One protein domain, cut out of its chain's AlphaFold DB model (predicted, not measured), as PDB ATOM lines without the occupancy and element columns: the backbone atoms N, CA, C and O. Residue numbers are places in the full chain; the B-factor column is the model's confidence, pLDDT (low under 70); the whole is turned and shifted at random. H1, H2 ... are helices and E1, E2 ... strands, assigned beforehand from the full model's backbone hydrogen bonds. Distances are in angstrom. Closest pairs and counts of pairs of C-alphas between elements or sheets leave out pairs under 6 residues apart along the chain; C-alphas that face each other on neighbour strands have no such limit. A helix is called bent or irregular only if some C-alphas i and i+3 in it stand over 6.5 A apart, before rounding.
ATOM      1  N   LYS A 143      48.617   7.305 -44.513       85.31
ATOM      2  CA  LYS A 143      49.873   8.001 -44.166       85.31
ATOM      3  C   LYS A 143      50.587   7.405 -42.949       85.31
ATOM      4  O   LYS A 143      51.812   7.360 -42.948       85.31
ATOM      5  N   SER A 144      49.842   6.963 -41.935       87.88
ATOM      6  CA  SER A 144      50.389   6.382 -40.702       87.88
ATOM      7  C   SER A 144      50.998   4.992 -40.898       87.88
ATOM      8  O   SER A 144      51.860   4.602 -40.116       87.88
ATOM      9  N   ARG A 145      50.586   4.258 -41.939       87.69
ATOM     10  CA  ARG A 145      51.010   2.877 -42.209       87.69
ATOM     11  C   ARG A 145      52.045   2.766 -43.329       87.69
ATOM     12  O   ARG A 145      52.633   1.708 -43.517       87.69
ATOM     13  N   LYS A 146      52.331   3.868 -44.035       91.00
ATOM     14  CA  LYS A 146      53.227   3.872 -45.202       91.00
ATOM     15  C   LYS A 146      54.618   3.314 -44.935       91.00
ATOM     16  O   LYS A 146      55.136   2.595 -45.775       91.00
ATOM     17  N   LEU A 147      55.219   3.640 -43.792       92.50
ATOM     18  CA  LEU A 147      56.557   3.147 -43.466       92.50
ATOM     19  C   LEU A 147      56.562   1.623 -43.281       92.50
ATOM     20  O   LEU A 147      57.450   0.954 -43.790       92.50
ATOM     21  N   LEU A 148      55.544   1.081 -42.606       92.25
ATOM     22  CA  LEU A 148      55.412  -0.360 -42.384       92.25
ATOM     23  C   LEU A 148      55.135  -1.101 -43.697       92.25
ATOM     24  O   LEU A 148      55.802  -2.087 -43.986       92.25
ATOM     25  N   ALA A 149      54.232  -0.582 -44.532       92.25
ATOM     26  CA  ALA A 149      53.957  -1.146 -45.855       92.25
ATOM     27  C   ALA A 149      55.192  -1.115 -46.772       92.25
ATOM     28  O   ALA A 149      55.476  -2.084 -47.472       92.25
ATOM     29  N   TYR A 150      55.958  -0.022 -46.741       93.69
ATOM     30  CA  TYR A 150      57.195   0.113 -47.505       93.69
ATOM     31  C   TYR A 150      58.237  -0.940 -47.106       93.69
ATOM     32  O   TYR A 150      58.833  -1.574 -47.976       93.69
ATOM     33  N   GLU A 151      58.421  -1.179 -45.805       93.69
ATOM     34  CA  GLU A 151      59.320  -2.232 -45.320       93.69
ATOM     35  C   GLU A 151      58.784  -3.641 -45.610       93.69
ATOM     36  O   GLU A 151      59.552  -4.503 -46.039       93.69
ATOM     37  N   ALA A 152      57.474  -3.873 -45.485       93.25
ATOM     38  CA  ALA A 152      56.858  -5.162 -45.799       93.25
ATOM     39  C   ALA A 152      57.118  -5.586 -47.256       93.25
ATOM     40  O   ALA A 152      57.456  -6.739 -47.516       93.25
ATOM     41  N   ILE A 153      57.086  -4.655 -48.215       93.81
ATOM     42  CA  ILE A 153      57.430  -4.960 -49.615       93.81
ATOM     43  C   ILE A 153      58.869  -5.489 -49.731       93.81
ATOM     44  O   ILE A 153      59.113  -6.478 -50.425       93.81
ATOM     45  N   LYS A 154      59.835  -4.871 -49.040       93.12
ATOM     46  CA  LYS A 154      61.228  -5.347 -49.040       93.12
ATOM     47  C   LYS A 154      61.357  -6.713 -48.378       93.12
ATOM     48  O   LYS A 154      62.066  -7.572 -48.907       93.12
ATOM     49  N   CYS A 155      60.680  -6.918 -47.250       92.88
ATOM     50  CA  CYS A 155      60.655  -8.199 -46.553       92.88
ATOM     51  C   CYS A 155      60.089  -9.314 -47.443       92.88
ATOM     52  O   CYS A 155      60.635 -10.412 -47.442       92.88
ATOM     53  N   LEU A 156      59.082  -9.023 -48.273       92.56
ATOM     54  CA  LEU A 156      58.472 -10.005 -49.170       92.56
ATOM     55  C   LEU A 156      59.450 -10.477 -50.258       92.56
ATOM     56  O   LEU A 156      59.507 -11.665 -50.573       92.56
ATOM     57  N   VAL A 157      60.243  -9.554 -50.811       91.69
ATOM     58  CA  VAL A 157      61.285  -9.858 -51.812       91.69
ATOM     59  C   VAL A 157      62.501 -10.538 -51.173       91.69
ATOM     60  O   VAL A 157      63.195 -11.325 -51.811       91.69
ATOM     61  N   SER A 158      62.772 -10.238 -49.905       90.75
ATOM     62  CA  SER A 158      63.934 -10.764 -49.176       90.75
ATOM     63  C   SER A 158      63.633 -12.036 -48.385       90.75
ATOM     64  O   SER A 158      64.511 -12.522 -47.683       90.75
ATOM     65  N   ALA A 159      62.406 -12.551 -48.454       88.94
ATOM     66  CA  ALA A 159      61.990 -13.713 -47.689       88.94
ATOM     67  C   ALA A 159      62.699 -14.991 -48.160       88.94
ATOM     68  O   ALA A 159      62.800 -15.265 -49.358       88.94
ATOM     69  N   ASP A 160      63.116 -15.807 -47.194       85.69
ATOM     70  CA  ASP A 160      63.829 -17.063 -47.447       85.69
ATOM     71  C   ASP A 160      62.880 -18.265 -47.576       85.69
ATOM     72  O   ASP A 160      63.270 -19.330 -48.058       85.69
ATOM     73  N   THR A 161      61.629 -18.115 -47.121       86.88
ATOM     74  CA  THR A 161      60.613 -19.178 -47.110       86.88
ATOM     75  C   THR A 161      59.249 -18.667 -47.563       86.88
ATOM     76  O   THR A 161      58.919 -17.492 -47.385       86.88
ATOM     77  N   VAL A 162      58.428 -19.563 -48.127       88.12
ATOM     78  CA  VAL A 162      57.090 -19.198 -48.614       88.12
ATOM     79  C   VAL A 162      56.217 -18.794 -47.431       88.12
ATOM     80  O   VAL A 162      55.459 -17.841 -47.529       88.12
ATOM     81  N   THR A 163      56.392 -19.436 -46.276       88.38
ATOM     82  CA  THR A 163      55.746 -19.056 -45.014       88.38
ATOM     83  C   THR A 163      56.039 -17.606 -44.643       88.38
ATOM     84  O   THR A 163      55.118 -16.845 -44.369       88.38
ATOM     85  N   GLN A 164      57.308 -17.192 -44.700       89.38
ATOM     86  CA  GLN A 164      57.689 -15.806 -44.439       89.38
ATOM     87  C   GLN A 164      57.080 -14.855 -45.477       89.38
ATOM     88  O   GLN A 164      56.628 -13.773 -45.101       89.38
ATOM     89  N   GLN A 165      57.015 -15.261 -46.752       91.62
ATOM     90  CA  GLN A 165      56.330 -14.477 -47.782       91.62
ATOM     91  C   GLN A 165      54.838 -14.311 -47.477       91.62
ATOM     92  O   GLN A 165      54.325 -13.204 -47.580       91.62
ATOM     93  N   VAL A 166      54.154 -15.375 -47.052       91.75
ATOM     94  CA  VAL A 166      52.732 -15.334 -46.678       91.75
ATOM     95  C   VAL A 166      52.509 -14.422 -45.474       91.75
ATOM     96  O   VAL A 166      51.646 -13.554 -45.542       91.75
ATOM     97  N   CYS A 167      53.321 -14.540 -44.419       91.38
ATOM     98  CA  CYS A 167      53.228 -13.657 -43.252       91.38
ATOM     99  C   CYS A 167      53.471 -12.190 -43.617       91.38
ATOM    100  O   CYS A 167      52.692 -11.321 -43.246       91.38
ATOM    101  N   THR A 168      54.501 -11.911 -44.416       92.25
ATOM    102  CA  THR A 168      54.781 -10.536 -44.852       92.25
ATOM    103  C   THR A 168      53.696  -9.998 -45.790       92.25
ATOM    104  O   THR A 168      53.383  -8.808 -45.770       92.25
ATOM    105  N   CYS A 169      53.103 -10.857 -46.623       92.81
ATOM    106  CA  CYS A 169      51.964 -10.474 -47.448       92.81
ATOM    107  C   CYS A 169      50.744 -10.142 -46.584       92.81
ATOM    108  O   CYS A 169      50.045  -9.179 -46.888       92.81
ATOM    109  N   ALA A 170      50.500 -10.906 -45.517       92.00
ATOM    110  CA  ALA A 170      49.430 -10.627 -44.570       92.00
ATOM    111  C   ALA A 170      49.628  -9.257 -43.902       92.00
ATOM    112  O   ALA A 170      48.728  -8.422 -43.976       92.00
ATOM    113  N   ASP A 171      50.837  -8.974 -43.400       90.56
ATOM    114  CA  ASP A 171      51.192  -7.662 -42.841       90.56
ATOM    115  C   ASP A 171      50.922  -6.529 -43.846       90.56
ATOM    116  O   ASP A 171      50.309  -5.511 -43.519       90.56
ATOM    117  N   LEU A 172      51.352  -6.706 -45.101       91.88
ATOM    118  CA  LEU A 172      51.146  -5.715 -46.157       91.88
ATOM    119  C   LEU A 172      49.654  -5.473 -46.434       91.88
ATOM    120  O   LEU A 172      49.244  -4.318 -46.572       91.88
ATOM    121  N   LEU A 173      48.855  -6.539 -46.509       91.56
ATOM    122  CA  LEU A 173      47.415  -6.469 -46.758       91.56
ATOM    123  C   LEU A 173      46.656  -5.847 -45.583       91.56
ATOM    124  O   LEU A 173      45.724  -5.085 -45.819       91.56
ATOM    125  N   ALA A 174      47.091  -6.082 -44.343       87.25
ATOM    126  CA  ALA A 174      46.526  -5.442 -43.157       87.25
ATOM    127  C   ALA A 174      46.731  -3.915 -43.164       87.25
ATOM    128  O   ALA A 174      45.974  -3.164 -42.539       87.25
ATOM    129  N   TYR A 175      47.753  -3.419 -43.872       86.31
ATOM    130  CA  TYR A 175      48.017  -1.986 -44.019       86.31
ATOM    131  C   TYR A 175      47.342  -1.341 -45.227       86.31
ATOM    132  O   TYR A 175      47.246  -0.108 -45.269       86.31
ATOM    133  N   ALA A 176      46.927  -2.151 -46.195       80.94
ATOM    134  CA  ALA A 176      46.338  -1.716 -47.445       80.94
ATOM    135  C   ALA A 176      44.808  -1.611 -47.344       80.94
ATOM    136  O   ALA A 176      44.191  -2.227 -46.472       80.94
ATOM    137  N   PRO A 177      44.163  -0.864 -48.256       70.62
ATOM    138  CA  PRO A 177      42.761  -1.103 -48.550       70.62
ATOM    139  C   PRO A 177      42.573  -2.555 -49.031       70.62
ATOM    140  O   PRO A 177      43.543  -3.200 -49.443       70.62
ATOM    141  N   PRO A 178      41.334  -3.071 -49.003       73.12
ATOM    142  CA  PRO A 178      41.008  -4.391 -49.515       73.12
ATOM    143  C   PRO A 178      41.632  -4.649 -50.890       73.12
ATOM    144  O   PRO A 178      41.658  -3.745 -51.730       73.12
ATOM    145  N   PRO A 179      42.143  -5.867 -51.116       67.62
ATOM    146  CA  PRO A 179      42.951  -6.174 -52.284       67.62
ATOM    147  C   PRO A 179      42.152  -6.031 -53.587       67.62
ATOM    148  O   PRO A 179      41.293  -6.858 -53.910       67.62
ATOM    149  N   ASP A 180      42.480  -4.990 -54.355       69.44
ATOM    150  CA  ASP A 180      42.116  -4.844 -55.765       69.44
ATOM    151  C   ASP A 180      43.087  -5.650 -56.652       69.44
ATOM    152  O   ASP A 180      43.806  -6.523 -56.172       69.44
ATOM    153  N   SER A 181      43.139  -5.389 -57.962       65.62
ATOM    154  CA  SER A 181      44.073  -6.088 -58.866       65.62
ATOM    155  C   SER A 181      45.569  -5.895 -58.541       65.62
ATOM    156  O   SER A 181      46.395  -6.668 -59.034       65.62
ATOM    157  N   ALA A 182      45.935  -4.896 -57.728       83.38
ATOM    158  CA  ALA A 182      47.317  -4.505 -57.473       83.38
ATOM    159  C   ALA A 182      47.957  -5.205 -56.265       83.38
ATOM    160  O   ALA A 182      49.177  -5.201 -56.183       83.38
ATOM    161  N   LEU A 183      47.196  -5.796 -55.343       91.25
ATOM    162  CA  LEU A 183      47.736  -6.503 -54.173       91.25
ATOM    163  C   LEU A 183      47.091  -7.877 -54.069       91.25
ATOM    164  O   LEU A 183      46.120  -8.072 -53.351       91.25
ATOM    165  N   THR A 184      47.594  -8.838 -54.838       94.12
ATOM    166  CA  THR A 184      46.933 -10.144 -54.966       94.12
ATOM    167  C   THR A 184      47.898 -11.301 -54.856       94.12
ATOM    168  O   THR A 184      49.052 -11.224 -55.274       94.12
ATOM    169  N   TRP A 185      47.384 -12.419 -54.358       95.38
ATOM    170  CA  TRP A 185      48.072 -13.693 -54.393       95.38
ATOM    171  C   TRP A 185      47.562 -14.520 -55.572       95.38
ATOM    172  O   TRP A 185      46.443 -15.025 -55.568       95.38
ATOM    173  N   GLN A 186      48.375 -14.626 -56.616       95.25
ATOM    174  CA  GLN A 186      48.001 -15.240 -57.883       95.25
ATOM    175  C   GLN A 186      48.375 -16.723 -57.894       95.25
ATOM    176  O   GLN A 186      49.550 -17.086 -57.789       95.25
ATOM    177  N   ILE A 187      47.363 -17.572 -58.064       95.19
ATOM    178  CA  ILE A 187      47.469 -19.026 -58.162       95.19
ATOM    179  C   ILE A 187      47.001 -19.448 -59.564       95.19
ATOM    180  O   ILE A 187      45.815 -19.706 -59.777       95.19
ATOM    181  N   PRO A 188      47.889 -19.473 -60.570       92.25
ATOM    182  CA  PRO A 188      47.510 -19.949 -61.895       92.25
ATOM    183  C   PRO A 188      47.241 -21.461 -61.857       92.25
ATOM    184  O   PRO A 188      47.931 -22.192 -61.161       92.25
ATOM    185  N   ALA A 189      46.316 -21.980 -62.664       90.25
ATOM    186  CA  ALA A 189      46.128 -23.427 -62.822       90.25
ATOM    187  C   ALA A 189      47.360 -24.108 -63.440       90.25
ATOM    188  O   ALA A 189      47.575 -25.310 -63.281       90.25
ATOM    189  N   LYS A 190      48.163 -23.337 -64.186       87.25
ATOM    190  CA  LYS A 190      49.425 -23.766 -64.793       87.25
ATOM    191  C   LYS A 190      50.506 -22.731 -64.524       87.25
ATOM    192  O   LYS A 190      50.502 -21.660 -65.124       87.25
ATOM    193  N   GLY A 191      51.474 -23.081 -63.692       84.69
ATOM    194  CA  GLY A 191      52.609 -22.217 -63.382       84.69
ATOM    195  C   GLY A 191      53.031 -22.372 -61.934       84.69
ATOM    196  O   GLY A 191      52.593 -23.299 -61.264       84.69
ATOM    197  N   ALA A 192      53.903 -21.491 -61.464       86.62
ATOM    198  CA  ALA A 192      54.157 -21.345 -60.039       86.62
ATOM    199  C   ALA A 192      53.295 -20.189 -59.504       86.62
ATOM    200  O   ALA A 192      53.143 -19.192 -60.215       86.62
ATOM    201  N   PRO A 193      52.757 -20.293 -58.281       92.06
ATOM    202  CA  PRO A 193      52.141 -19.161 -57.605       92.06
ATOM    203  C   PRO A 193      53.097 -17.979 -57.395       92.06
ATOM    204  O   PRO A 193      54.318 -18.146 -57.286       92.06
ATOM    205  N   PHE A 194      52.532 -16.779 -57.294       93.50
ATOM    206  CA  PHE A 194      53.283 -15.547 -57.058       93.50
ATOM    207  C   PHE A 194      52.417 -14.479 -56.381       93.50
ATOM    208  O   PHE A 194      51.191 -14.496 -56.471       93.50
ATOM    209  N   PHE A 195      53.060 -13.522 -55.718       94.56
ATOM    210  CA  PHE A 195      52.412 -12.327 -55.186       94.56
ATOM    211  C   PHE A 195      52.531 -11.203 -56.211       94.56
ATOM    212  O   PHE A 195      53.633 -10.872 -56.640       94.56
ATOM    213  N   ARG A 196      51.416 -10.610 -56.623       94.31
ATOM    214  CA  ARG A 196      51.401  -9.456 -57.521       94.31
ATOM    215  C   ARG A 196      51.267  -8.180 -56.709       94.31
ATOM    216  O   ARG A 196      50.252  -7.996 -56.039       94.31
ATOM    217  N   LEU A 197      52.276  -7.315 -56.821       93.25
ATOM    218  CA  LEU A 197      52.314  -5.973 -56.247       93.25
ATOM    219  C   LEU A 197      52.400  -4.925 -57.370       93.25
ATOM    220  O   LEU A 197      53.454  -4.713 -57.977       93.25
ATOM    221  N   GLY A 198      51.278  -4.280 -57.677       90.88
ATOM    222  CA  GLY A 198      51.108  -3.447 -58.862       90.88
ATOM    223  C   GLY A 198      51.339  -4.264 -60.133       90.88
ATOM    224  O   GLY A 198      50.589  -5.179 -60.457       90.88
ATOM    225  N   THR A 199      52.403  -3.928 -60.856       91.25
ATOM    226  CA  THR A 199      52.837  -4.620 -62.083       91.25
ATOM    227  C   THR A 199      53.964  -5.624 -61.849       91.25
ATOM    228  O   THR A 199      54.404  -6.277 -62.796       91.25
ATOM    229  N   VAL A 200      54.452  -5.740 -60.612       93.25
ATOM    230  CA  VAL A 200      55.562  -6.623 -60.253       93.25
ATOM    231  C   VAL A 200      55.015  -7.947 -59.747       93.25
ATOM    232  O   VAL A 200      54.278  -7.990 -58.765       93.25
ATOM    233  N   ASP A 201      55.420  -9.029 -60.402       93.69
ATOM    234  CA  ASP A 201      55.161 -10.386 -59.938       93.69
ATOM    235  C   ASP A 201      56.361 -10.840 -59.087       93.69
ATOM    236  O   ASP A 201      57.496 -10.871 -59.567       93.69
ATOM    237  N   ILE A 202      56.117 -11.164 -57.816       93.44
ATOM    238  CA  ILE A 202      57.091 -11.706 -56.862       93.44
ATOM    239  C   ILE A 202      56.839 -13.214 -56.748       93.44
ATOM    240  O   ILE A 202      55.871 -13.626 -56.099       93.44
ATOM    241  N   PRO A 203      57.672 -14.059 -57.378       92.06
ATOM    242  CA  PRO A 203      57.514 -15.505 -57.313       92.06
ATOM    243  C   PRO A 203      57.671 -16.030 -55.890       92.06
ATOM    244  O   PRO A 203      58.351 -15.426 -55.053       92.06
ATOM    245  N   TYR A 204      57.113 -17.211 -55.635       88.19
ATOM    246  CA  TYR A 204      57.501 -17.972 -54.455       88.19
ATOM    247  C   TYR A 204      59.012 -18.197 -54.421       88.19
ATOM    248  O   TYR A 204      59.645 -18.492 -55.441       88.19
ATOM    249  N   CYS A 205      59.587 -18.107 -53.229       81.25
ATOM    250  CA  CYS A 205      60.916 -18.645 -53.001       81.25
ATOM    251  C   CYS A 205      60.911 -20.166 -53.245       81.25
ATOM    252  O   CYS A 205      59.920 -20.870 -53.020       81.25
ATOM    253  N   ALA A 206      62.032 -20.689 -53.745       65.62
ATOM    254  CA  ALA A 206      62.202 -22.126 -53.912       65.62
ATOM    255  C   ALA A 206      62.203 -22.785 -52.525       65.62
ATOM    256  O   ALA A 206      63.060 -22.481 -51.701       65.62
ATOM    257  N   ALA A 207      61.233 -23.661 -52.260       50.22
ATOM    258  CA  ALA A 207      60.990 -24.193 -50.924       50.22
ATOM    259  C   ALA A 207      62.187 -24.983 -50.356       50.22
ATOM    260  O   ALA A 207      62.577 -26.005 -50.926       50.22
ATOM    261  N   PRO A 208      62.681 -24.656 -49.153       45.22
ATOM    262  CA  PRO A 208      62.787 -25.645 -48.096       45.22
ATOM    263  C   PRO A 208      61.405 -25.785 -47.441       45.22
ATOM    264  O   PRO A 208      60.694 -24.793 -47.306       45.22
ATOM    265  N   ALA A 209      61.006 -27.009 -47.085       50.44
ATOM    266  CA  ALA A 209      59.701 -27.348 -46.505       50.44
ATOM    267  C   ALA A 209      59.193 -26.275 -45.518       50.44
ATOM    268  O   ALA A 209      59.660 -26.181 -44.381       50.44
ATOM    269  N   GLY A 210      58.274 -25.431 -45.991       51.19
ATOM    270  CA  GLY A 210      57.659 -24.390 -45.183       51.19
ATOM    271  C   GLY A 210      56.673 -25.031 -44.221       51.19
ATOM    272  O   GLY A 210      55.851 -25.848 -44.628       51.19
ATOM    273  N   HIS A 211      56.767 -24.670 -42.945       61.69
ATOM    274  CA  HIS A 211      55.676 -24.910 -42.007       61.69
ATOM    275  C   HIS A 211      54.542 -23.947 -42.358       61.69
ATOM    276  O   HIS A 211      54.794 -22.869 -42.896       61.69
ATOM    277  N   ALA A 212      53.297 -24.318 -42.102       70.50
ATOM    278  CA  ALA A 212      52.185 -23.432 -42.401       70.50
ATOM    279  C   ALA A 212      52.251 -22.145 -41.547       70.50
ATOM    280  O   ALA A 212      52.836 -22.144 -40.461       70.50
ATOM    281  N   ALA A 213      51.727 -21.035 -42.070       74.88
ATOM    282  CA  ALA A 213      51.808 -19.731 -41.425       74.88
ATOM    283  C   ALA A 213      50.912 -19.687 -40.179       74.88
ATOM    284  O   ALA A 213      49.778 -20.165 -40.206       74.88
ATOM    285  N   ASP A 214      51.425 -19.113 -39.092       81.00
ATOM    286  CA  ASP A 214      50.658 -18.879 -37.868       81.00
ATOM    287  C   ASP A 214      50.139 -17.438 -37.895       81.00
ATOM    288  O   ASP A 214      50.864 -16.499 -37.568       81.00
ATOM    289  N   LEU A 215      48.922 -17.265 -38.411       85.69
ATOM    290  CA  LEU A 215      48.292 -15.969 -38.661       85.69
ATOM    291  C   LEU A 215      47.047 -15.789 -37.794       85.69
ATOM    292  O   LEU A 215      46.360 -16.757 -37.461       85.69
ATOM    293  N   LEU A 216      46.730 -14.536 -37.468       87.19
ATOM    294  CA  LEU A 216      45.467 -14.203 -36.817       87.19
ATOM    295  C   LEU A 216      44.294 -14.371 -37.804       87.19
ATOM    296  O   LEU A 216      44.492 -14.247 -39.013       87.19
ATOM    297  N   PRO A 217      43.057 -14.611 -37.325       86.25
ATOM    298  CA  PRO A 217      41.890 -14.747 -38.203       86.25
ATOM    299  C   PRO A 217      41.665 -13.547 -39.135       86.25
ATOM    300  O   PRO A 217      41.356 -13.737 -40.308       86.25
ATOM    301  N   GLU A 218      41.880 -12.323 -38.640       89.38
ATOM    302  CA  GLU A 218      41.790 -11.085 -39.433       89.38
ATOM    303  C   GLU A 218      42.808 -11.085 -40.590       89.38
ATOM    304  O   GLU A 218      42.453 -10.852 -41.746       89.38
ATOM    305  N   ASP A 219      44.061 -11.448 -40.311       90.88
ATOM    306  CA  ASP A 219      45.120 -11.558 -41.319       90.88
ATOM    307  C   ASP A 219      44.793 -12.633 -42.367       90.88
ATOM    308  O   ASP A 219      44.977 -12.429 -43.569       90.88
ATOM    309  N   ILE A 220      44.252 -13.774 -41.928       92.62
ATOM    310  CA  ILE A 220      43.799 -14.850 -42.818       92.62
ATOM    311  C   ILE A 220      42.662 -14.360 -43.717       92.62
ATOM    312  O   ILE A 220      42.687 -14.646 -44.914       92.62
ATOM    313  N   ALA A 221      41.703 -13.596 -43.188       93.12
ATOM    314  CA  ALA A 221      40.617 -13.009 -43.968       93.12
ATOM    315  C   ALA A 221      41.151 -12.062 -45.058       93.12
ATOM    316  O   ALA A 221      40.756 -12.170 -46.223       93.12
ATOM    317  N   HIS A 222      42.104 -11.190 -44.715       92.56
ATOM    318  CA  HIS A 222      42.774 -10.312 -45.675       92.56
ATOM    319  C   HIS A 222      43.506 -11.097 -46.769       92.56
ATOM    320  O   HIS A 222      43.334 -10.811 -47.960       92.56
ATOM    321  N   VAL A 223      44.286 -12.113 -46.388       94.06
ATOM    322  CA  VAL A 223      45.014 -12.945 -47.352       94.06
ATOM    323  C   VAL A 223      44.048 -13.717 -48.245       94.06
ATOM    324  O   VAL A 223      44.216 -13.679 -49.462       94.06
ATOM    325  N   LEU A 224      43.009 -14.348 -47.693       94.19
ATOM    326  CA  LEU A 224      41.989 -15.075 -48.454       94.19
ATOM    327  C   LEU A 224      41.305 -14.195 -49.502       94.19
ATOM    328  O   LEU A 224      41.187 -14.595 -50.663       94.19
ATOM    329  N   CYS A 225      40.925 -12.972 -49.131       94.31
ATOM    330  CA  CYS A 225      40.339 -11.995 -50.050       94.31
ATOM    331  C   CYS A 225      41.299 -11.570 -51.178       94.31
ATOM    332  O   CYS A 225      40.846 -11.110 -52.230       94.31
ATOM    333  N   SER A 226      42.613 -11.751 -51.004       95.00
ATOM    334  CA  SER A 226      43.632 -11.452 -52.019       95.00
ATOM    335  C   SER A 226      43.885 -12.599 -53.006       95.00
ATOM    336  O   SER A 226      44.479 -12.365 -54.063       95.00
ATOM    337  N   ILE A 227      43.449 -13.830 -52.696       95.62
ATOM    338  CA  ILE A 227      43.740 -15.003 -53.529       95.62
ATOM    339  C   ILE A 227      42.955 -14.925 -54.840       95.62
ATOM    340  O   ILE A 227      41.741 -14.688 -54.868       95.62
ATOM    341  N   ARG A 228      43.664 -15.137 -55.948       95.38
ATOM    342  CA  ARG A 228      43.121 -15.195 -57.305       95.38
ATOM    343  C   ARG A 228      43.503 -16.527 -57.945       95.38
ATOM    344  O   ARG A 228      44.689 -16.778 -58.142       95.38
ATOM    345  N   TYR A 229      42.527 -17.368 -58.284       95.12
ATOM    346  CA  TYR A 229      42.751 -18.605 -59.035       95.12
ATOM    347  C   TYR A 229      42.439 -18.376 -60.514       95.12
ATOM    348  O   TYR A 229      41.319 -18.010 -60.857       95.12
ATOM    349  N   ASP A 230      43.441 -18.531 -61.385       92.06
ATOM    350  CA  ASP A 230      43.342 -18.167 -62.814       92.06
ATOM    351  C   ASP A 230      42.810 -16.736 -63.063       92.06
ATOM    352  O   ASP A 230      42.180 -16.441 -64.076       92.06
ATOM    353  N   GLY A 231      43.117 -15.819 -62.141       90.31
ATOM    354  CA  GLY A 231      42.703 -14.415 -62.193       90.31
ATOM    355  C   GLY A 231      41.385 -14.109 -61.476       90.31
ATOM    356  O   GLY A 231      41.148 -12.946 -61.157       90.31
ATOM    357  N   GLU A 232      40.587 -15.121 -61.138       91.81
ATOM    358  CA  GLU A 232      39.306 -14.956 -60.445       91.81
ATOM    359  C   GLU A 232      39.478 -14.979 -58.926       91.81
ATOM    360  O   GLU A 232      40.199 -15.815 -58.381       91.81
ATOM    361  N   CYS A 233      38.806 -14.074 -58.212       93.25
ATOM    362  CA  CYS A 233      38.832 -14.057 -56.750       93.25
ATOM    363  C   CYS A 233      38.164 -15.298 -56.173       93.25
ATOM    364  O   CYS A 233      36.980 -15.544 -56.396       93.25
ATOM    365  N   VAL A 234      38.933 -16.059 -55.391       93.94
ATOM    366  CA  VAL A 234      38.462 -17.321 -54.816       93.94
ATOM    367  C   VAL A 234      37.282 -17.064 -53.889       93.94
ATOM    368  O   VAL A 234      36.262 -17.718 -54.028       93.94
ATOM    369  N   ILE A 235      37.359 -16.073 -53.001       93.88
ATOM    370  CA  ILE A 235      36.291 -15.815 -52.026       93.88
ATOM    371  C   ILE A 235      35.001 -15.305 -52.676       93.88
ATOM    372  O   ILE A 235      33.913 -15.703 -52.266       93.88
ATOM    373  N   THR A 236      35.087 -14.471 -53.711       91.44
ATOM    374  CA  THR A 236      33.877 -13.949 -54.366       91.44
ATOM    375  C   THR A 236      33.308 -14.926 -55.393       91.44
ATOM    376  O   THR A 236      32.112 -14.885 -55.658       91.44
ATOM    377  N   GLY A 237      34.146 -15.795 -55.969       88.69
ATOM    378  CA  GLY A 237      33.807 -16.662 -57.098       88.69
ATOM    379  C   GLY A 237      33.884 -18.165 -56.821       88.69
ATOM    380  O   GLY A 237      33.770 -18.934 -57.768       88.69
ATOM    381  N   PHE A 238      34.082 -18.620 -55.576       90.94
ATOM    382  CA  PHE A 238      34.290 -20.047 -55.268       90.94
ATOM    383  C   PHE A 238      33.186 -20.940 -55.847       90.94
ATOM    384  O   PHE A 238      33.458 -21.930 -56.527       90.94
ATOM    385  N   HIS A 239      31.937 -20.528 -55.638       86.19
ATOM    386  CA  HIS A 239      30.766 -21.218 -56.159       86.19
ATOM    387  C   HIS A 239      30.763 -21.313 -57.693       86.19
ATOM    388  O   HIS A 239      30.448 -22.363 -58.253       86.19
ATOM    389  N   ASP A 240      31.153 -20.236 -58.377       87.44
ATOM    390  CA  ASP A 240      31.165 -20.153 -59.840       87.44
ATOM    391  C   ASP A 240      32.331 -20.948 -60.444       87.44
ATOM    392  O   ASP A 240      32.166 -21.642 -61.451       87.44
ATOM    393  N   LEU A 241      33.495 -20.931 -59.789       86.62
ATOM    394  CA  LEU A 241      34.654 -21.760 -60.136       86.62
ATOM    395  C   LEU A 241      34.308 -23.257 -60.088       86.62
ATOM    396  O   LEU A 241      34.742 -24.037 -60.945       86.62
ATOM    397  N   ALA A 242      33.484 -23.647 -59.114       87.88
ATOM    398  CA  ALA A 242      32.993 -25.006 -58.944       87.88
ATOM    399  C   ALA A 242      31.800 -25.356 -59.849       87.88
ATOM    400  O   ALA A 242      31.579 -26.533 -60.131       87.88
ATOM    401  N   ALA A 243      31.048 -24.370 -60.353       85.44
ATOM    402  CA  ALA A 243      29.785 -24.594 -61.063       85.44
ATOM    403  C   ALA A 243      29.913 -25.542 -62.268       85.44
ATOM    404  O   ALA A 243      29.022 -26.350 -62.519       85.44
ATOM    405  N   ARG A 244      31.053 -25.524 -62.974       82.25
ATOM    406  CA  ARG A 244      31.328 -26.431 -64.109       82.25
ATOM    407  C   ARG A 244      31.389 -27.921 -63.738       82.25
ATOM    408  O   ARG A 244      31.311 -28.761 -64.629       82.25
ATOM    409  N   TYR A 245      31.543 -28.243 -62.454       80.19
ATOM    410  CA  TYR A 245      31.563 -29.612 -61.930       80.19
ATOM    411  C   TYR A 245      30.195 -30.080 -61.426       80.19
ATOM    412  O   TYR A 245      30.049 -31.244 -61.051       80.19
ATOM    413  N   ARG A 246      29.191 -29.194 -61.405       80.19
ATOM    414  CA  ARG A 246      27.865 -29.505 -60.876       80.19
ATOM    415  C   ARG A 246      27.128 -30.475 -61.794       80.19
ATOM    416  O   ARG A 246      26.857 -30.170 -62.951       80.19
ATOM    417  N   GLN A 247      26.780 -31.637 -61.247       75.94
ATOM    418  CA  GLN A 247      25.935 -32.631 -61.917       75.94
ATOM    419  C   GLN A 247      24.475 -32.561 -61.446       75.94
ATOM    420  O   GLN A 247      23.575 -32.940 -62.192       75.94
ATOM    421  N   GLU A 248      24.234 -32.028 -60.244       77.69
ATOM    422  CA  GLU A 248      22.914 -31.917 -59.616       77.69
ATOM    423  C   GLU A 248      22.738 -30.560 -58.911       77.69
ATOM    424  O   GLU A 248      23.670 -30.058 -58.291       77.69
ATOM    425  N   GLU A 249      21.529 -29.989 -58.953       74.38
ATOM    426  CA  GLU A 249      21.168 -28.707 -58.305       74.38
ATOM    427  C   GLU A 249      20.780 -28.862 -56.817       74.38
ATOM    428  O   GLU A 249      19.959 -28.113 -56.290       74.38
ATOM    429  N   SER A 250      21.326 -29.869 -56.136       83.19
ATOM    430  CA  SER A 250      21.118 -30.100 -54.701       83.19
ATOM    431  C   SER A 250      22.283 -29.536 -53.881       83.19
ATOM    432  O   SER A 250      23.395 -29.428 -54.392       83.19
ATOM    433  N   ASP A 251      22.073 -29.242 -52.592       80.12
ATOM    434  CA  ASP A 251      23.159 -28.794 -51.697       80.12
ATOM    435  C   ASP A 251      24.319 -29.805 -51.646       80.12
ATOM    436  O   ASP A 251      25.490 -29.432 -51.608       80.12
ATOM    437  N   VAL A 252      23.998 -31.102 -51.716       82.25
ATOM    438  CA  VAL A 252      24.994 -32.179 -51.804       82.25
ATOM    439  C   VAL A 252      25.769 -32.092 -53.120       82.25
ATOM    440  O   VAL A 252      26.996 -32.148 -53.106       82.25
ATOM    441  N   GLY A 253      25.069 -31.884 -54.240       81.94
ATOM    442  CA  GLY A 253      25.682 -31.709 -55.557       81.94
ATOM    443  C   GLY A 253      26.578 -30.471 -55.649       81.94
ATOM    444  O   GLY A 253      27.604 -30.508 -56.329       81.94
ATOM    445  N   VAL A 254      26.246 -29.393 -54.929       85.56
ATOM    446  CA  VAL A 254      27.091 -28.192 -54.817       85.56
ATOM    447  C   VAL A 254      28.398 -28.514 -54.094       85.56
ATOM    448  O   VAL A 254      29.467 -28.235 -54.635       85.56
ATOM    449  N   ILE A 255      28.334 -29.156 -52.925       87.12
ATOM    450  CA  ILE A 255      29.533 -29.522 -52.151       87.12
ATOM    451  C   ILE A 255      30.415 -30.504 -52.937       87.12
ATOM    452  O   ILE A 255      31.639 -30.386 -52.944       87.12
ATOM    453  N   GLU A 256      29.824 -31.480 -53.630       88.75
ATOM    454  CA  GLU A 256      30.582 -32.419 -54.466       88.75
ATOM    455  C   GLU A 256      31.277 -31.732 -55.648       88.75
ATOM    456  O   GLU A 256      32.409 -32.096 -55.991       88.75
ATOM    457  N   ALA A 257      30.643 -30.719 -56.242       90.88
ATOM    458  CA  ALA A 257      31.242 -29.900 -57.289       90.88
ATOM    459  C   ALA A 257      32.416 -29.064 -56.756       90.88
ATOM    460  O   ALA A 257      33.481 -29.046 -57.372       90.88
ATOM    461  N   GLU A 258      32.254 -28.433 -55.590       93.00
ATOM    462  CA  GLU A 258      33.300 -27.659 -54.904       93.00
ATOM    463  C   GLU A 258      34.506 -28.543 -54.536       93.00
ATOM    464  O   GLU A 258      35.653 -28.199 -54.833       93.00
ATOM    465  N   LEU A 259      34.263 -29.746 -54.005       92.94
ATOM    466  CA  LEU A 259      35.309 -30.741 -53.747       92.94
ATOM    467  C   LEU A 259      36.011 -31.201 -55.027       92.94
ATOM    468  O   LEU A 259      37.228 -31.391 -55.031       92.94
ATOM    469  N   SER A 260      35.259 -31.418 -56.107       93.06
ATOM    470  CA  SER A 260      35.820 -31.843 -57.395       93.06
ATOM    471  C   SER A 260      36.693 -30.752 -58.007       93.06
ATOM    472  O   SER A 260      37.792 -31.044 -58.475       93.06
ATOM    473  N   PHE A 261      36.264 -29.492 -57.916       94.88
ATOM    474  CA  PHE A 261      37.071 -28.346 -58.314       94.88
ATOM    475  C   PHE A 261      38.401 -28.291 -57.557       94.88
ATOM    476  O   PHE A 261      39.452 -28.189 -58.186       94.88
ATOM    477  N   LEU A 262      38.377 -28.404 -56.227       94.44
ATOM    478  CA  LEU A 262      39.603 -28.349 -55.428       94.44
ATOM    479  C   LEU A 262      40.547 -29.531 -55.708       94.44
ATOM    480  O   LEU A 262      41.761 -29.338 -55.738       94.44
ATOM    481  N   LYS A 263      40.021 -30.734 -55.988       93.12
ATOM    482  CA  LYS A 263      40.838 -31.883 -56.438       93.12
ATOM    483  C   LYS A 263      41.563 -31.602 -57.754       93.12
ATOM    484  O   LYS A 263      42.709 -32.020 -57.917       93.12
ATOM    485  N   ASP A 264      40.916 -30.876 -58.658       93.06
ATOM    486  CA  ASP A 264      41.486 -30.465 -59.942       93.06
ATOM    487  C   ASP A 264      42.375 -29.211 -59.839       93.06
ATOM    488  O   ASP A 264      43.077 -28.869 -60.793       93.06
ATOM    489  N   ALA A 265      42.391 -28.542 -58.682       93.69
ATOM    490  CA  ALA A 265      43.158 -27.330 -58.407       93.69
ATOM    491  C   ALA A 265      44.203 -27.530 -57.284       93.69
ATOM    492  O   ALA A 265      44.196 -26.792 -56.295       93.69
ATOM    493  N   PRO A 266      45.159 -28.473 -57.418       91.12
ATOM    494  CA  PRO A 266      46.090 -28.820 -56.340       91.12
ATOM    495  C   PRO A 266      46.951 -27.641 -55.870       91.12
ATOM    496  O   PRO A 266      47.218 -27.516 -54.684       91.12
ATOM    497  N   GLN A 267      47.324 -26.721 -56.766       90.44
ATOM    498  CA  GLN A 267      48.101 -25.533 -56.389       90.44
ATOM    499  C   GLN A 267      47.315 -24.559 -55.505       90.44
ATOM    500  O   GLN A 267      47.899 -23.897 -54.650       90.44
ATOM    501  N   LEU A 268      45.994 -24.476 -55.701       94.06
ATOM    502  CA  LEU A 268      45.121 -23.698 -54.829       94.06
ATOM    503  C   LEU A 268      45.004 -24.370 -53.466       94.06
ATOM    504  O   LEU A 268      45.131 -23.696 -52.451       94.06
ATOM    505  N   VAL A 269      44.838 -25.694 -53.436       93.12
ATOM    506  CA  VAL A 269      44.826 -26.460 -52.184       93.12
ATOM    507  C   VAL A 269      46.134 -26.265 -51.412       93.12
ATOM    508  O   VAL A 269      46.087 -25.947 -50.228       93.12
ATOM    509  N   ASP A 270      47.289 -26.374 -52.067       89.38
ATOM    510  CA  ASP A 270      48.596 -26.162 -51.433       89.38
ATOM    511  C   ASP A 270      48.737 -24.736 -50.874       89.38
ATOM    512  O   ASP A 270      49.201 -24.558 -49.747       89.38
ATOM    513  N   ALA A 271      48.284 -23.716 -51.611       91.19
ATOM    514  CA  ALA A 271      48.285 -22.333 -51.131       91.19
ATOM    515  C   ALA A 271      47.364 -22.136 -49.913       91.19
ATOM    516  O   ALA A 271      47.754 -21.500 -48.937       91.19
ATOM    517  N   LEU A 272      46.167 -22.726 -49.928       92.38
ATOM    518  CA  LEU A 272      45.221 -22.665 -48.809       92.38
ATOM    519  C   LEU A 272      45.726 -23.438 -47.581       92.38
ATOM    520  O   LEU A 272      45.467 -23.041 -46.445       92.38
ATOM    521  N   LYS A 273      46.504 -24.506 -47.783       89.12
ATOM    522  CA  LYS A 273      47.177 -25.233 -46.699       89.12
ATOM    523  C   LYS A 273      48.242 -24.400 -45.999       89.12
ATOM    524  O   LYS A 273      48.412 -24.563 -44.793       89.12
ATOM    525  N   LEU A 274      48.901 -23.473 -46.698       89.44
ATOM    526  CA  LEU A 274      49.819 -22.520 -46.058       89.44
ATOM    527  C   LEU A 274      49.105 -21.617 -45.044       89.44
ATOM    528  O   LEU A 274      49.758 -21.138 -44.123       89.44
ATOM    529  N   LEU A 275      47.789 -21.428 -45.184       90.25
ATOM    530  CA  LEU A 275      46.939 -20.688 -44.245       90.25
ATOM    531  C   LEU A 275      46.312 -21.570 -43.156       90.25
ATOM    532  O   LEU A 275      45.506 -21.082 -42.373       90.25
ATOM    533  N   ARG A 276      46.641 -22.869 -43.114       88.19
ATOM    534  CA  ARG A 276      46.166 -23.827 -42.094       88.19
ATOM    535  C   ARG A 276      44.652 -24.003 -42.010       88.19
ATOM    536  O   ARG A 276      44.166 -24.591 -41.055       88.19
ATOM    537  N   LEU A 277      43.894 -23.588 -43.024       86.50
ATOM    538  CA  LEU A 277      42.425 -23.634 -42.988       86.50
ATOM    539  C   LEU A 277      41.865 -25.040 -42.710       86.50
ATOM    540  O   LEU A 277      40.850 -25.177 -42.047       86.50
ATOM    541  N   HIS A 278      42.569 -26.079 -43.162       83.31
ATOM    542  CA  HIS A 278      42.233 -27.486 -42.925       83.31
ATOM    543  C   HIS A 278      42.465 -27.978 -41.482       83.31
ATOM    544  O   HIS A 278      42.025 -29.071 -41.145       83.31
ATOM    545  N   GLU A 279      43.186 -27.221 -40.648       84.50
ATOM    546  CA  GLU A 279      43.537 -27.592 -39.266       84.50
ATOM    547  C   GLU A 279      42.827 -26.737 -38.212       84.50
ATOM    548  O   GLU A 279      42.804 -27.106 -37.040       84.50
ATOM    549  N   LEU A 280      42.342 -25.553 -38.597       83.06
ATOM    550  CA  LEU A 280      41.902 -24.525 -37.650       83.06
ATOM    551  C   LEU A 280      40.436 -24.653 -37.240       83.06
ATOM    552  O   LEU A 280      40.036 -24.014 -36.267       83.06
ATOM    553  N   ASN A 281      39.642 -25.463 -37.942       77.94
ATOM    554  CA  ASN A 281      38.265 -25.684 -37.527       77.94
ATOM    555  C   ASN A 281      38.216 -26.506 -36.256       77.94
ATOM    556  O   ASN A 281      38.875 -27.540 -36.142       77.94
ATOM    557  N   ASP A 282      37.391 -26.064 -35.319       74.81
ATOM    558  CA  ASP A 282      37.007 -26.918 -34.214       74.81
ATOM    559  C   ASP A 282      35.837 -27.824 -34.612       74.81
ATOM    560  O   ASP A 282      35.151 -27.602 -35.611       74.81
ATOM    561  N   ASP A 283      35.573 -28.842 -33.789       71.44
ATOM    562  CA  ASP A 283      34.480 -29.803 -33.999       71.44
ATOM    563  C   ASP A 283      33.088 -29.140 -34.105       71.44
ATOM    564  O   ASP A 283      32.104 -29.807 -34.437       71.44
ATOM    565  N   LYS A 284      32.969 -27.850 -33.761       72.44
ATOM    566  CA  LYS A 284      31.717 -27.087 -33.772       72.44
ATOM    567  C   LYS A 284      31.571 -26.180 -34.989       72.44
ATOM    568  O   LYS A 284      30.459 -25.717 -35.238       72.44
ATOM    569  N   GLY A 285      32.636 -25.967 -35.757       77.50
ATOM    570  CA  GLY A 285      32.634 -25.044 -36.885       77.50
ATOM    571  C   GLY A 285      32.754 -23.571 -36.484       77.50
ATOM    572  O   GLY A 285      32.507 -22.704 -37.327       77.50
ATOM    573  N   ASP A 286      33.090 -23.265 -35.225       84.62
ATOM    574  CA  ASP A 286      33.061 -21.892 -34.705       84.62
ATOM    575  C   ASP A 286      34.130 -21.034 -35.411       84.62
ATOM    576  O   ASP A 286      33.865 -19.891 -35.788       84.62
ATOM    577  N   TYR A 287      35.303 -21.611 -35.708       88.00
ATOM    578  CA  TYR A 287      36.365 -20.910 -36.440       88.00
ATOM    579  C   TYR A 287      35.955 -20.549 -37.873       88.00
ATOM    580  O   TYR A 287      36.169 -19.417 -38.307       88.00
ATOM    581  N   ALA A 288      35.353 -21.485 -38.620       88.56
ATOM    582  CA  ALA A 288      34.880 -21.211 -39.978       88.56
ATOM    583  C   ALA A 288      33.855 -20.065 -39.982       88.56
ATOM    584  O   ALA A 288      33.896 -19.180 -40.843       88.56
ATOM    585  N   PHE A 289      32.951 -20.067 -38.999       89.25
ATOM    586  CA  PHE A 289      31.955 -19.017 -38.833       89.25
ATOM    587  C   PHE A 289      32.593 -17.656 -38.526       89.25
ATOM    588  O   PHE A 289      32.265 -16.666 -39.188       89.25
ATOM    589  N   ASP A 290      33.527 -17.603 -37.575       91.12
ATOM    590  CA  ASP A 290      34.235 -16.375 -37.207       91.12
ATOM    591  C   ASP A 290      35.073 -15.829 -38.370       91.12
ATOM    592  O   ASP A 290      34.998 -14.638 -38.667       91.12
ATOM    593  N   LEU A 291      35.776 -16.688 -39.112       91.88
ATOM    594  CA  LEU A 291      36.499 -16.286 -40.319       91.88
ATOM    595  C   LEU A 291      35.560 -15.686 -41.375       91.88
ATOM    596  O   LEU A 291      35.881 -14.666 -41.988       91.88
ATOM    597  N   GLY A 292      34.377 -16.280 -41.565       92.62
ATOM    598  CA  GLY A 292      33.350 -15.720 -42.442       92.62
ATOM    599  C   GLY A 292      32.944 -14.303 -42.025       92.62
ATOM    600  O   GLY A 292      32.823 -13.427 -42.881       92.62
ATOM    601  N   ARG A 293      32.814 -14.049 -40.717       92.62
ATOM    602  CA  ARG A 293      32.493 -12.720 -40.174       92.62
ATOM    603  C   ARG A 293      33.613 -11.701 -40.355       92.62
ATOM    604  O   ARG A 293      33.305 -10.535 -40.588       92.62
ATOM    605  N   GLU A 294      34.876 -12.115 -40.278       94.06
ATOM    606  CA  GLU A 294      36.025 -11.238 -40.560       94.06
ATOM    607  C   GLU A 294      36.131 -10.886 -42.055       94.06
ATOM    608  O   GLU A 294      36.572  -9.798 -42.423       94.06
ATOM    609  N   ILE A 295      35.659 -11.766 -42.945       94.38
ATOM    610  CA  ILE A 295      35.646 -11.524 -44.396       94.38
ATOM    611  C   ILE A 295      34.567 -10.522 -44.810       94.38
ATOM    612  O   ILE A 295      34.810  -9.704 -45.699       94.38
ATOM    613  N   GLU A 296      33.385 -10.550 -44.192       93.94
ATOM    614  CA  GLU A 296      32.267  -9.666 -44.549       93.94
ATOM    615  C   GLU A 296      32.643  -8.171 -44.676       93.94
ATOM    616  O   GLU A 296      32.358  -7.585 -45.726       93.94
ATOM    617  N   PRO A 297      33.294  -7.512 -43.693       91.44
ATOM    618  CA  PRO A 297      33.654  -6.094 -43.804       91.44
ATOM    619  C   PRO A 297      34.681  -5.803 -44.908       91.44
ATOM    620  O   PRO A 297      34.673  -4.700 -45.467       91.44
ATOM    621  N   ILE A 298      35.542  -6.768 -45.244       92.44
ATOM    622  CA  ILE A 298      36.488  -6.671 -46.365       92.44
ATOM    623  C   ILE A 298      35.713  -6.791 -47.685       92.44
ATOM    624  O   ILE A 298      35.864  -5.956 -48.574       92.44
ATOM    625  N   ALA A 299      34.814  -7.774 -47.783       92.12
ATOM    626  CA  ALA A 299      34.007  -8.036 -48.969       92.12
ATOM    627  C   ALA A 299      33.061  -6.874 -49.315       92.12
ATOM    628  O   ALA A 299      32.943  -6.523 -50.486       92.12
ATOM    629  N   ILE A 300      32.445  -6.208 -48.328       91.25
ATOM    630  CA  ILE A 300      31.617  -5.007 -48.573       91.25
ATOM    631  C   ILE A 300      32.386  -3.958 -49.386       91.25
ATOM    632  O   ILE A 300      31.818  -3.309 -50.260       91.25
ATOM    633  N   GLN A 301      33.675  -3.791 -49.100       88.88
ATOM    634  CA  GLN A 301      34.524  -2.804 -49.763       88.88
ATOM    635  C   GLN A 301      35.034  -3.269 -51.139       88.88
ATOM    636  O   GLN A 301      35.434  -2.432 -51.940       88.88
ATOM    637  N   MET A 302      35.000  -4.574 -51.425       89.31
ATOM    638  CA  MET A 302      35.321  -5.156 -52.739       89.31
ATOM    639  C   MET A 302      34.130  -5.131 -53.713       89.31
ATOM    640  O   MET A 302      34.267  -5.525 -54.869       89.31
ATOM    641  N   HIS A 303      32.942  -4.735 -53.254       89.19
ATOM    642  CA  HIS A 303      31.723  -4.749 -54.058       89.19
ATOM    643  C   HIS A 303      31.703  -3.587 -55.064       89.19
ATOM    644  O   HIS A 303      31.514  -2.432 -54.690       89.19
ATOM    645  N   GLU A 304      31.846  -3.901 -56.353       81.19
ATOM    646  CA  GLU A 304      31.900  -2.912 -57.447       81.19
ATOM    647  C   GLU A 304      30.632  -2.886 -58.332       81.19
ATOM    648  O   GLU A 304      30.583  -2.162 -59.326       81.19
ATOM    649  N   GLY A 305      29.601  -3.678 -58.004       76.81
ATOM    650  CA  GLY A 305      28.444  -3.915 -58.880       76.81
ATOM    651  C   GLY A 305      27.101  -3.347 -58.406       76.81
ATOM    652  O   GLY A 305      26.940  -2.873 -57.281       76.81
ATOM    653  N   ASP A 306      26.086  -3.480 -59.261       69.88
ATOM    654  CA  ASP A 306      24.691  -3.243 -58.885       69.88
ATOM    655  C   ASP A 306      24.179  -4.421 -58.037       69.88
ATOM    656  O   ASP A 306      24.227  -5.579 -58.453       69.88
ATOM    657  N   GLY A 307      23.692  -4.153 -56.827       84.38
ATOM    658  CA  GLY A 307      23.201  -5.187 -55.914       84.38
ATOM    659  C   GLY A 307      23.317  -4.774 -54.453       84.38
ATOM    660  O   GLY A 307      23.826  -3.699 -54.151       84.38
ATOM    661  N   ASP A 308      22.827  -5.620 -53.546       92.25
ATOM    662  CA  ASP A 308      22.966  -5.397 -52.105       92.25
ATOM    663  C   ASP A 308      24.384  -5.796 -51.641       92.25
ATOM    664  O   ASP A 308      24.698  -6.994 -51.652       92.25
ATOM    665  N   PRO A 309      25.228  -4.837 -51.198       91.75
ATOM    666  CA  PRO A 309      26.582  -5.129 -50.730       91.75
ATOM    667  C   PRO A 309      26.602  -6.073 -49.523       91.75
ATOM    668  O   PRO A 309      27.556  -6.827 -49.350       91.75
ATOM    669  N   LYS A 310      25.550  -6.074 -48.694       92.94
ATOM    670  CA  LYS A 310      25.456  -6.986 -47.547       92.94
ATOM    671  C   LYS A 310      25.228  -8.414 -48.004       92.94
ATOM    672  O   LYS A 310      25.905  -9.316 -47.534       92.94
ATOM    673  N   LEU A 311      24.327  -8.617 -48.964       93.81
ATOM    674  CA  LEU A 311      24.087  -9.942 -49.536       93.81
ATOM    675  C   LEU A 311      25.319 -10.466 -50.290       93.81
ATOM    676  O   LEU A 311      25.551 -11.673 -50.331       93.81
ATOM    677  N   PHE A 312      26.093  -9.582 -50.925       93.06
ATOM    678  CA  PHE A 312      27.389  -9.934 -51.508       93.06
ATOM    679  C   PHE A 312      28.388 -10.381 -50.430       93.06
ATOM    680  O   PHE A 312      28.977 -11.455 -50.545       93.06
ATOM    681  N   ALA A 313      28.524  -9.602 -49.358       94.19
ATOM    682  CA  ALA A 313      29.437  -9.897 -48.262       94.19
ATOM    683  C   ALA A 313      29.089 -11.198 -47.527       94.19
ATOM    684  O   ALA A 313      29.971 -12.029 -47.332       94.19
ATOM    685  N   THR A 314      27.810 -11.429 -47.214       94.38
ATOM    686  CA  THR A 314      27.348 -12.687 -46.608       94.38
ATOM    687  C   THR A 314      27.701 -13.885 -47.488       94.38
ATOM    688  O   THR A 314      28.228 -14.872 -46.987       94.38
ATOM    689  N   ARG A 315      27.521 -13.785 -48.814       92.94
ATOM    690  CA  ARG A 315      27.936 -14.849 -49.746       92.94
ATOM    691  C   ARG A 315      29.445 -15.090 -49.740       92.94
ATOM    692  O   ARG A 315      29.874 -16.234 -49.835       92.94
ATOM    693  N   CYS A 316      30.254 -14.041 -49.599       94.75
ATOM    694  CA  CYS A 316      31.706 -14.181 -49.456       94.75
ATOM    695  C   CYS A 316      32.080 -14.903 -48.150       94.75
ATOM    696  O   CYS A 316      32.929 -15.795 -48.169       94.75
ATOM    697  N   GLY A 317      31.414 -14.571 -47.039       94.19
ATOM    698  CA  GLY A 317      31.579 -15.272 -45.764       94.19
ATOM    699  C   GLY A 317      31.171 -16.749 -45.847       94.19
ATOM    700  O   GLY A 317      31.910 -17.624 -45.397       94.19
ATOM    701  N   GLU A 318      30.044 -17.050 -46.496       93.06
ATOM    702  CA  GLU A 318      29.589 -18.426 -46.749       93.06
ATOM    703  C   GLU A 318      30.565 -19.205 -47.643       93.06
ATOM    704  O   GLU A 318      30.852 -20.372 -47.376       93.06
ATOM    705  N   ASN A 319      31.119 -18.570 -48.681       93.94
ATOM    706  CA  ASN A 319      32.127 -19.190 -49.542       93.94
ATOM    707  C   ASN A 319      33.387 -19.563 -48.755       93.94
ATOM    708  O   ASN A 319      33.935 -20.641 -48.974       93.94
ATOM    709  N   ALA A 320      33.831 -18.718 -47.821       93.44
ATOM    710  CA  ALA A 320      34.966 -19.030 -46.956       93.44
ATOM    711  C   ALA A 320      34.690 -20.241 -46.052       93.44
ATOM    712  O   ALA A 320      35.517 -21.149 -45.972       93.44
ATOM    713  N   GLN A 321      33.502 -20.292 -45.440       91.88
ATOM    714  CA  GLN A 321      33.069 -21.432 -44.625       91.88
ATOM    715  C   GLN A 321      33.045 -22.733 -45.440       91.88
ATOM    716  O   GLN A 321      33.586 -23.753 -45.009       91.88
ATOM    717  N   ARG A 322      32.466 -22.699 -46.648       90.56
ATOM    718  CA  ARG A 322      32.416 -23.863 -47.548       90.56
ATOM    719  C   ARG A 322      33.796 -24.303 -48.010       90.56
ATOM    720  O   ARG A 322      34.072 -25.499 -48.024       90.56
ATOM    721  N   LEU A 323      34.657 -23.352 -48.368       92.75
ATOM    722  CA  LEU A 323      36.031 -23.626 -48.776       92.75
ATOM    723  C   LEU A 323      36.771 -24.396 -47.681       92.75
ATOM    724  O   LEU A 323      37.405 -25.409 -47.962       92.75
ATOM    725  N   MET A 324      36.637 -23.947 -46.436       91.44
ATOM    726  CA  MET A 324      37.266 -24.571 -45.278       91.44
ATOM    727  C   MET A 324      36.750 -25.996 -45.033       91.44
ATOM    728  O   MET A 324      37.547 -26.934 -45.007       91.44
ATOM    729  N   GLY A 325      35.426 -26.189 -45.012       90.12
ATOM    730  CA  GLY A 325      34.831 -27.524 -44.877       90.12
ATOM    731  C   GLY A 325      35.195 -28.472 -46.030       90.12
ATOM    732  O   GLY A 325      35.372 -29.675 -45.832       90.12
ATOM    733  N   CYS A 326      35.374 -27.948 -47.248       91.81
ATOM    734  CA  CYS A 326      35.869 -28.746 -48.368       91.81
ATOM    735  C   CYS A 326      37.332 -29.169 -48.174       91.81
ATOM    736  O   CYS A 326      37.675 -30.305 -48.502       91.81
ATOM    737  N   LEU A 327      38.192 -28.294 -47.642       91.50
ATOM    738  CA  LEU A 327      39.596 -28.619 -47.369       91.50
ATOM    739  C   LEU A 327      39.738 -29.704 -46.296       91.50
ATOM    740  O   LEU A 327      40.497 -30.648 -46.504       91.50
ATOM    741  N   GLU A 328      38.978 -29.624 -45.203       89.12
ATOM    742  CA  GLU A 328      38.934 -30.672 -44.170       89.12
ATOM    743  C   GLU A 328      38.555 -32.025 -44.770       89.12
ATOM    744  O   GLU A 328      39.253 -33.027 -44.604       89.12
ATOM    745  N   ARG A 329      37.482 -32.050 -45.565       89.38
ATOM    746  CA  ARG A 329      37.015 -33.279 -46.202       89.38
ATOM    747  C   ARG A 329      38.018 -33.831 -47.218       89.38
ATOM    748  O   ARG A 329      38.087 -35.044 -47.405       89.38
ATOM    749  N   LEU A 330      38.811 -32.984 -47.880       89.81
ATOM    750  CA  LEU A 330      39.911 -33.450 -48.730       89.81
ATOM    751  C   LEU A 330      41.023 -34.122 -47.922       89.81
ATOM    752  O   LEU A 330      41.538 -35.144 -48.377       89.81
ATOM    753  N   GLU A 331      41.355 -33.604 -46.739       86.12
ATOM    754  CA  GLU A 331      42.324 -34.232 -45.832       86.12
ATOM    755  C   GLU A 331      41.825 -35.572 -45.289       86.12
ATOM    756  O   GLU A 331      42.573 -36.549 -45.255       86.12
ATOM    757  N   GLU A 332      40.545 -35.668 -44.929       86.00
ATOM    758  CA  GLU A 332      39.939 -36.930 -44.489       86.00
ATOM    759  C   GLU A 332      39.962 -38.008 -45.579       86.00
ATOM    760  O   GLU A 332      40.151 -39.195 -45.292       86.00
ATOM    761  N   LEU A 333      39.760 -37.594 -46.834       83.94
ATOM    762  CA  LEU A 333      39.773 -38.469 -48.003       83.94
ATOM    763  C   LEU A 333      41.191 -38.783 -48.499       83.94
ATOM    764  O   LEU A 333      41.356 -39.705 -49.308       83.94
ATOM    765  N   ALA A 334      42.208 -38.043 -48.050       79.38
ATOM    766  CA  ALA A 334      43.583 -38.297 -48.435       79.38
ATOM    767  C   ALA A 334      44.029 -39.667 -47.887       79.38
ATOM    768  O   ALA A 334      43.777 -39.999 -46.723       79.38
TER     769      ALA A 334
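What this domain is: This is residues 143 to 334 of the 347 residues of an uncharacterized protein of Pandoraea sputorum (UniProt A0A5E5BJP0). A small four-stranded sheet, covered on one face by H2 and H6, makes one side of the domain; on the other side the long helix H9 crosses H4, H5 and H8. H3 lies between the two sides, near the middle, and H1 packs on H2 far out. The printed part has 192 residues, with nine named helices and four named strands in the order H1, H2, E1, E2, E3, H3, E4, H4 to H9. The sheet runs E3, E2, E1, E4 and is mixed, as is the class, helices and strands. The whole is compact, with a radius of gyration of the C-alphas of 16.1 A and spans of 49 by 40 by 32 A.

How they stand to each other: E1, residues 183 to 187, E2, 194 to 197, and E3, 200 to 203, form a meander, each strand the antiparallel neighbour of the one before, in two hairpins. N 184 and O 196 (3.0 A) and N 195 and O 202 (2.8 A) are within hydrogen-bond range. E4, residues 227 to 229, is parallel to E1, with N 187 and O 228 at 2.8 A. E3, H3, residues 217 to 226, and E4 make a split strand-helix-strand unit, E2 and E1 between its strands, with a right-handed crossover. H2, residues 162 to 175, and H6, 266 to 274, on the same face, make two layers with the sheet, at heights over the sheet of 10.1 A and 10.0 A. H1, residues 146 to 157, only grazes the sheet and forms a helical hairpin with H2, closest at C-alphas 156 and 165, 5.1 A. H3 touches H2 at C-alphas 219 and 170, 5.5 A, and H8, residues 286 to 302, at C-alphas 221 and 295, 5.2 A. The hub H9, residues 309 to 333, touches H8 at C-alphas 317 and 292, 3.8 A, opposite ways at a steep tilt of 41 degrees. It also touches H4, residues 234 to 243, H5, 251 to 264, and H7, 277 to 280, closest at 5.4 A, 5.8 A and 4.8 A between C-alphas. Every O i to N i+4 pair is within range in H2, H3, H5, H6 and H9, but 7 of 8 in H1, 4 of 6 in H4 and 10 of 13 in H8; H7 is too short.

Where its parts are: H1 begins at C-alpha 146, (53.227, 3.872, -45.202); H9, 36.0 A long, ends at C-alpha 333, (39.773, -38.469, -48.003). H8 spans 24.7 A. H4 is irregular, C-alphas 236 and 239 being 8.1 A apart, and H8 only just, 294 and 297 being 6.53 A apart.

The domain as a whole: The C-alphas of Leu 147 and Glu 248 are farthest apart, 51.2 A. The printed part has no cut. The link from E3 to H3, residues 204 to 216, is long. pLDDT is under 70 at residues 179 to 181, 206 to 211 and 306.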